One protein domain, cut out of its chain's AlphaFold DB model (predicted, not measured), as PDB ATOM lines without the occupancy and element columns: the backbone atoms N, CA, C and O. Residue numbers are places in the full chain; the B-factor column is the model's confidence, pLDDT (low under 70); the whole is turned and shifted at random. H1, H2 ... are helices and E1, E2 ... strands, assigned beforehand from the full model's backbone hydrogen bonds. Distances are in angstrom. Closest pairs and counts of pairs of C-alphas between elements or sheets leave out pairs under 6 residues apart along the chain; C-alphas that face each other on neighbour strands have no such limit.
ATOM      1  N   TYR A  21      35.243 128.040 116.418       51.97
ATOM      2  CA  TYR A  21      34.609 127.741 117.721       51.97
ATOM      3  C   TYR A  21      34.009 126.316 117.812       51.97
ATOM      4  O   TYR A  21      33.976 125.703 118.881       51.97
ATOM      5  N   ALA A  22      33.612 125.744 116.669       53.44
ATOM      6  CA  ALA A  22      33.178 124.351 116.546       53.44
ATOM      7  C   ALA A  22      34.296 123.305 116.790       53.44
ATOM      8  O   ALA A  22      34.000 122.179 117.169       53.44
ATOM      9  N   GLN A  23      35.574 123.647 116.596       51.66
ATOM     10  CA  GLN A  23      36.731 122.758 116.784       51.66
ATOM     11  C   GLN A  23      37.222 122.638 118.239       51.66
ATOM     12  O   GLN A  23      37.927 121.675 118.537       51.66
ATOM     13  N   SER A  24      36.854 123.553 119.141       54.22
ATOM     14  CA  SER A  24      37.286 123.498 120.554       54.22
ATOM     15  C   SER A  24      36.192 123.034 121.521       54.22
ATOM     16  O   SER A  24      36.489 122.665 122.658       54.22
ATOM     17  N   THR A  25      34.931 122.980 121.085       61.84
ATOM     18  CA  THR A  25      33.811 122.581 121.951       61.84
ATOM     19  C   THR A  25      33.587 121.069 121.886       61.84
ATOM     20  O   THR A  25      32.838 120.569 121.047       61.84
ATOM     21  N   LYS A  26      34.234 120.318 122.785       65.38
ATOM     22  CA  LYS A  26      33.987 118.877 122.956       65.38
ATOM     23  C   LYS A  26      32.673 118.657 123.710       65.38
ATOM     24  O   LYS A  26      32.622 118.840 124.924       65.38
ATOM     25  N   LEU A  27      31.625 118.226 123.010       69.62
ATOM     26  CA  LEU A  27      30.332 117.910 123.622       69.62
ATOM     27  C   LEU A  27      30.166 116.395 123.791       69.62
ATOM     28  O   LEU A  27      30.323 115.636 122.833       69.62
ATOM     29  N   THR A  28      29.818 115.955 125.004       72.50
ATOM     30  CA  THR A  28      29.446 114.560 125.282       72.50
ATOM     31  C   THR A  28      28.051 114.514 125.887       72.50
ATOM     32  O   THR A  28      27.801 115.072 126.954       72.50
ATOM     33  N   MET A  29      27.125 113.848 125.201       76.88
ATOM     34  CA  MET A  29      25.724 113.756 125.599       76.88
ATOM     35  C   MET A  29      25.123 112.435 125.120       76.88
ATOM     36  O   MET A  29      25.210 112.081 123.947       76.88
ATOM     37  N   ASN A  30      24.495 111.713 126.047       82.31
ATOM     38  CA  ASN A  30      23.723 110.506 125.773       82.31
ATOM     39  C   ASN A  30      22.302 110.740 126.289       82.31
ATOM     40  O   ASN A  30      22.051 110.711 127.494       82.31
ATOM     41  N   LEU A  31      21.395 111.071 125.375       83.56
ATOM     42  CA  LEU A  31      19.996 111.364 125.659       83.56
ATOM     43  C   LEU A  31      19.140 110.348 124.914       83.56
ATOM     44  O   LEU A  31      19.251 110.209 123.698       83.56
ATOM     45  N   LYS A  32      18.274 109.638 125.635       85.94
ATOM     46  CA  LYS A  32      17.376 108.633 125.058       85.94
ATOM     47  C   LYS A  32      15.934 109.001 125.359       85.94
ATOM     48  O   LYS A  32      15.592 109.226 126.515       85.94
ATOM     49  N   ASN A  33      15.095 109.024 124.330       88.62
ATOM     50  CA  ASN A  33      13.671 109.326 124.411       88.62
ATOM     51  C   ASN A  33      13.383 110.690 125.073       88.62
ATOM     52  O   ASN A  33      12.471 110.852 125.892       88.62
ATOM     53  N   VAL A  34      14.193 111.688 124.717       88.50
ATOM     54  CA  VAL A  34      14.161 113.044 125.277       88.50
ATOM     55  C   VAL A  34      13.483 113.986 124.284       88.50
ATOM     56  O   VAL A  34      13.596 113.789 123.077       88.50
ATOM     57  N   ALA A  35      12.731 114.977 124.773       91.25
ATOM     58  CA  ALA A  35      12.102 115.952 123.882       91.25
ATOM     59  C   ALA A  35      13.180 116.770 123.157       91.25
ATOM     60  O   ALA A  35      14.159 117.180 123.779       91.25
ATOM     61  N   LEU A  36      13.001 117.052 121.864       89.31
ATOM     62  CA  LEU A  36      13.963 117.852 121.100       89.31
ATOM     63  C   LEU A  36      14.242 119.210 121.770       89.31
ATOM     64  O   LEU A  36      15.383 119.659 121.781       89.31
ATOM     65  N   LYS A  37      13.241 119.819 122.412       90.19
ATOM     66  CA  LYS A  37      13.416 121.030 123.226       90.19
ATOM     67  C   LYS A  37      14.467 120.865 124.330       90.19
ATOM     68  O   LYS A  37      15.321 121.729 124.485       90.19
ATOM     69  N   GLU A  38      14.417 119.765 125.077       90.06
ATOM     70  CA  GLU A  38      15.362 119.481 126.165       90.06
ATOM     71  C   GLU A  38      16.771 119.214 125.622       90.06
ATOM     72  O   GLU A  38      17.756 119.614 126.239       90.06
ATOM     73  N   VAL A  39      16.876 118.586 124.444       89.06
ATOM     74  CA  VAL A  39      18.155 118.429 123.736       89.06
ATOM     75  C   VAL A  39      18.747 119.797 123.399       89.06
ATOM     76  O   VAL A  39      19.901 120.045 123.738       89.06
ATOM     77  N   LEU A  40      17.968 120.683 122.768       89.00
ATOM     78  CA  LEU A  40      18.422 122.023 122.387       89.00
ATOM     79  C   LEU A  40      18.840 122.832 123.618       89.00
ATOM     80  O   LEU A  40      19.961 123.321 123.654       89.00
ATOM     81  N   GLN A  41      18.014 122.858 124.667       89.69
ATOM     82  CA  GLN A  41      18.351 123.519 125.934       89.69
ATOM     83  C   GLN A  41      19.644 122.982 126.552       89.69
ATOM     84  O   GLN A  41      20.420 123.733 127.134       89.69
ATOM     85  N   LYS A  42      19.905 121.676 126.446       87.44
ATOM     86  CA  LYS A  42      21.138 121.089 126.979       87.44
ATOM     87  C   LYS A  42      22.369 121.511 126.183       87.44
ATOM     88  O   LYS A  42      23.424 121.678 126.785       87.44
ATOM     89  N   ILE A  43      22.223 121.728 124.877       85.75
ATOM     90  CA  ILE A  43      23.282 122.298 124.040       85.75
ATOM     91  C   ILE A  43      23.498 123.774 124.409       85.75
ATOM     92  O   ILE A  43      24.637 124.151 124.653       85.75
ATOM     93  N   GLU A  44      22.440 124.578 124.550       87.50
ATOM     94  CA  GLU A  44      22.540 125.993 124.976       87.50
ATOM     95  C   GLU A  44      23.160 126.157 126.373       87.50
ATOM     96  O   GLU A  44      23.842 127.132 126.645       87.50
ATOM     97  N   ASN A  45      22.954 125.198 127.279       86.88
ATOM     98  CA  ASN A  45      23.550 125.242 128.617       86.88
ATOM     99  C   ASN A  45      25.031 124.830 128.646       86.88
ATOM    100  O   ASN A  45      25.738 125.146 129.599       86.88
ATOM    101  N   GLN A  46      25.486 124.046 127.665       81.81
ATOM    102  CA  GLN A  46      26.853 123.511 127.606       81.81
ATOM    103  C   GLN A  46      27.745 124.267 126.615       81.81
ATOM    104  O   GLN A  46      28.942 123.995 126.545       81.81
ATOM    105  N   THR A  47      27.169 125.180 125.834       79.81
ATOM    106  CA  THR A  47      27.831 125.912 124.753       79.81
ATOM    107  C   THR A  47      27.291 127.337 124.701       79.81
ATOM    108  O   THR A  47      26.178 127.578 125.143       79.81
ATOM    109  N   ASP A  48      28.009 128.264 124.077       82.00
ATOM    110  CA  ASP A  48      27.509 129.632 123.866       82.00
ATOM    111  C   ASP A  48      26.553 129.746 122.653       82.00
ATOM    112  O   ASP A  48      26.369 130.825 122.085       82.00
ATOM    113  N   PHE A  49      25.963 128.631 122.201       82.56
ATOM    114  CA  PHE A  49      24.995 128.625 121.104       82.56
ATOM    115  C   PHE A  49      23.583 128.955 121.594       82.56
ATOM    116  O   PHE A  49      23.180 128.558 122.682       82.56
ATOM    117  N   SER A  50      22.799 129.611 120.734       84.88
ATOM    118  CA  SER A  50      21.354 129.780 120.914       84.88
ATOM    119  C   SER A  50      20.611 129.308 119.668       84.88
ATOM    120  O   SER A  50      21.039 129.572 118.540       84.88
ATOM    121  N   PHE A  51      19.500 128.601 119.866       86.88
ATOM    122  CA  PHE A  51      18.694 128.024 118.797       86.88
ATOM    123  C   PHE A  51      17.362 128.760 118.659       86.88
ATOM    124  O   PHE A  51      16.496 128.697 119.529       86.88
ATOM    125  N   MET A  52      17.147 129.385 117.500       88.81
ATOM    126  CA  MET A  52      15.827 129.861 117.082       88.81
ATOM    127  C   MET A  52      15.171 128.853 116.139       88.81
ATOM    128  O   MET A  52      15.791 128.372 115.192       88.81
ATOM    129  N   TYR A  53      13.895 128.561 116.380       86.81
ATOM    130  CA  TYR A  53      13.073 127.688 115.547       86.81
ATOM    131  C   TYR A  53      11.639 128.215 115.471       86.81
ATOM    132  O   TYR A  53      11.151 128.883 116.381       86.81
ATOM    133  N   ASP A  54      10.962 127.912 114.368       88.19
ATOM    134  CA  ASP A  54       9.547 128.225 114.184       88.19
ATOM    135  C   ASP A  54       8.701 127.058 114.710       88.19
ATOM    136  O   ASP A  54       8.765 125.949 114.171       88.19
ATOM    137  N   ASN A  55       7.892 127.320 115.740       84.38
ATOM    138  CA  ASN A  55       6.997 126.333 116.355       84.38
ATOM    139  C   ASN A  55       5.986 125.734 115.365       84.38
ATOM    140  O   ASN A  55       5.479 124.644 115.604       84.38
ATOM    141  N   ASN A  56       5.695 126.419 114.254       87.25
ATOM    142  CA  ASN A  56       4.773 125.923 113.231       87.25
ATOM    143  C   ASN A  56       5.441 124.961 112.240       87.25
ATOM    144  O   ASN A  56       4.753 124.256 111.507       87.25
ATOM    145  N   LYS A  57       6.778 124.955 112.179       85.06
ATOM    146  CA  LYS A  57       7.554 124.159 111.213       85.06
ATOM    147  C   LYS A  57       8.356 123.048 111.872       85.06
ATOM    148  O   LYS A  57       8.638 122.044 111.224       85.06
ATOM    149  N   ILE A  58       8.744 123.226 113.132       84.62
ATOM    150  CA  ILE A  58       9.528 122.254 113.887       84.62
ATOM    151  C   ILE A  58       8.774 121.889 115.158       84.62
ATOM    152  O   ILE A  58       8.631 122.699 116.070       84.62
ATOM    153  N   ASP A  59       8.358 120.629 115.241       86.75
ATOM    154  CA  ASP A  59       7.858 120.061 116.486       86.75
ATOM    155  C   ASP A  59       9.031 119.759 117.429       86.75
ATOM    156  O   ASP A  59       9.813 118.825 117.218       86.75
ATOM    157  N   VAL A  60       9.161 120.566 118.481       86.56
ATOM    158  CA  VAL A  60      10.179 120.398 119.527       86.56
ATOM    159  C   VAL A  60       9.752 119.466 120.663       86.56
ATOM    160  O   VAL A  60      10.565 119.145 121.532       86.56
ATOM    161  N   THR A  61       8.499 119.007 120.666       88.12
ATOM    162  CA  THR A  61       7.989 118.034 121.644       88.12
ATOM    163  C   THR A  61       8.335 116.598 121.261       88.12
ATOM    164  O   THR A  61       8.374 115.721 122.130       88.12
ATOM    165  N   ARG A  62       8.660 116.364 119.981       88.19
ATOM    166  CA  ARG A  62       9.049 115.046 119.483       88.19
ATOM    167  C   ARG A  62      10.200 114.458 120.290       88.19
ATOM    168  O   ARG A  62      11.166 115.144 120.642       88.19
ATOM    169  N   LYS A  63      10.097 113.160 120.555       90.75
ATOM    170  CA  LYS A  63      11.127 112.409 121.260       90.75
ATOM    171  C   LYS A  63      12.232 112.004 120.295       90.75
ATOM    172  O   LYS A  63      11.960 111.477 119.222       90.75
ATOM    173  N   VAL A  64      13.475 112.254 120.685       87.44
ATOM    174  CA  VAL A  64      14.669 111.912 119.913       87.44
ATOM    175  C   VAL A  64      15.689 111.205 120.797       87.44
ATOM    176  O   VAL A  64      15.729 111.389 122.018       87.44
ATOM    177  N   ASN A  65      16.520 110.391 120.155       85.50
ATOM    178  CA  ASN A  65      17.713 109.810 120.754       85.50
ATOM    179  C   ASN A  65      18.919 110.574 120.210       85.50
ATOM    180  O   ASN A  65      19.069 110.691 118.996       85.50
ATOM    181  N   VAL A  66      19.759 111.101 121.096       81.81
ATOM    182  CA  VAL A  66      20.961 111.848 120.729       81.81
ATOM    183  C   VAL A  66      22.154 111.229 121.425       81.81
ATOM    184  O   VAL A  66      22.200 111.139 122.651       81.81
ATOM    185  N   GLU A  67      23.120 110.816 120.619       78.25
ATOM    186  CA  GLU A  67      24.391 110.279 121.071       78.25
ATOM    187  C   GLU A  67      25.513 111.102 120.437       78.25
ATOM    188  O   GLU A  67      25.711 111.092 119.222       78.25
ATOM    189  N   ALA A  68      26.232 111.844 121.274       72.12
ATOM    190  CA  ALA A  68      27.455 112.534 120.905       72.12
ATOM    191  C   ALA A  68      28.543 112.149 121.908       72.12
ATOM    192  O   ALA A  68      28.363 112.301 123.117       72.12
ATOM    193  N   VAL A  69      29.658 111.634 121.397       66.19
ATOM    194  CA  VAL A  69      30.830 111.232 122.179       66.19
ATOM    195  C   VAL A  69      32.030 111.932 121.556       66.19
ATOM    196  O   VAL A  69      32.355 111.649 120.405       66.19
ATOM    197  N   GLU A  70      32.620 112.884 122.283       60.66
ATOM    198  CA  GLU A  70      33.845 113.610 121.900       60.66
ATOM    199  C   GLU A  70      33.879 114.137 120.452       60.66
ATOM    200  O   GLU A  70      34.920 114.147 119.794       60.66
ATOM    201  N   LYS A  71      32.736 114.595 119.929       59.72
ATOM    202  CA  LYS A  71      32.668 115.163 118.580       59.72
ATOM    203  C   LYS A  71      32.731 116.686 118.614       59.72
ATOM    204  O   LYS A  71      31.934 117.328 119.286       59.72
ATOM    205  N   ASN A  72      33.574 117.235 117.740       54.88
ATOM    206  CA  ASN A  72      33.586 118.650 117.335       54.88
ATOM    207  C   ASN A  72      32.408 119.029 116.412       54.88
ATOM    208  O   ASN A  72      32.384 120.092 115.799       54.88
TER     209      ASN A  72
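What this domain is: This is residues 21 to 72 of the 79 residues of an uncharacterized protein of Mariniphaga sp (UniProt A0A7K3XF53). Two long antiparallel strands, E1 and E2, run side by side as a narrow ribbon, and one helix, H2, folds back over them straight after E1. From the end of H2 a long stretch with no named element, residues 47 to 62, runs back past the side of H2 away from the strands and comes round to E2, while the short helix H1 lies at the other end of the ribbon. The printed part has 52 residues, with two named helices and two named strands in the order H1, E1, H2, E2; the sheet's order is E1 - E2, and the class is mixed, helices and strands. The whole is only just compact, close to loose, with a radius of gyration of the C-alphas of 11.7 A, and it spans 33 by 22 by 15 A.

Where its parts are: Find C-alpha 21 at (34.609, 127.741, 117.721); here H1 begins, residues 21 to 24. Next comes E1, residues 27 to 35, 18.3 A from first to last C-alpha, which bends by 92 degrees at residue 32. H2 follows at C-alpha 36, (13.963, 117.852, 121.100), and runs to residue 46, 15.5 A in length. E2, residues 63 to 71, is 21.9 A long and ends at C-alpha 71, (32.668, 115.163, 118.580).

How they stand to each other: Look first at E1 and E2, antiparallel neighbours with 173 degrees between their directions. The C-alphas of residues 32 and 65 face each other at 4.5 A; N 31 and O 66 are within hydrogen-bond range at 2.8 A, and so are N 68 and O 29 at 2.9 A. From there go to H2: its closest C-alphas to E2 are those of Leu 36 and Val 64, 6.1 A apart. The closest C-alphas of E1 and H2 are those of Leu 31 and Val 39, at 7.5 A. H1 is apart from H2 and from E2. In H2 every O i to N i+4 pair is within hydrogen-bond range; H1 is too short for such a pair, and its one O i to N i+3 pair is not within range.

The domain as a whole: The two C-alphas farthest apart are those of Ser 24 and Asn 56, at 33.4 A, while the first and last printed C-alphas, of Tyr 21 and Asn 72, are 9.2 A apart. The printed part has no cut. The links from H1 to E1 and from E1 to H2 are tight, and the link from H2 to E2, with 16 residues, is long. The mean pLDDT of the printed part is 79.9; look for values under 70 at residues 21 to 27 and 69 to 72, where the model's confidence is low.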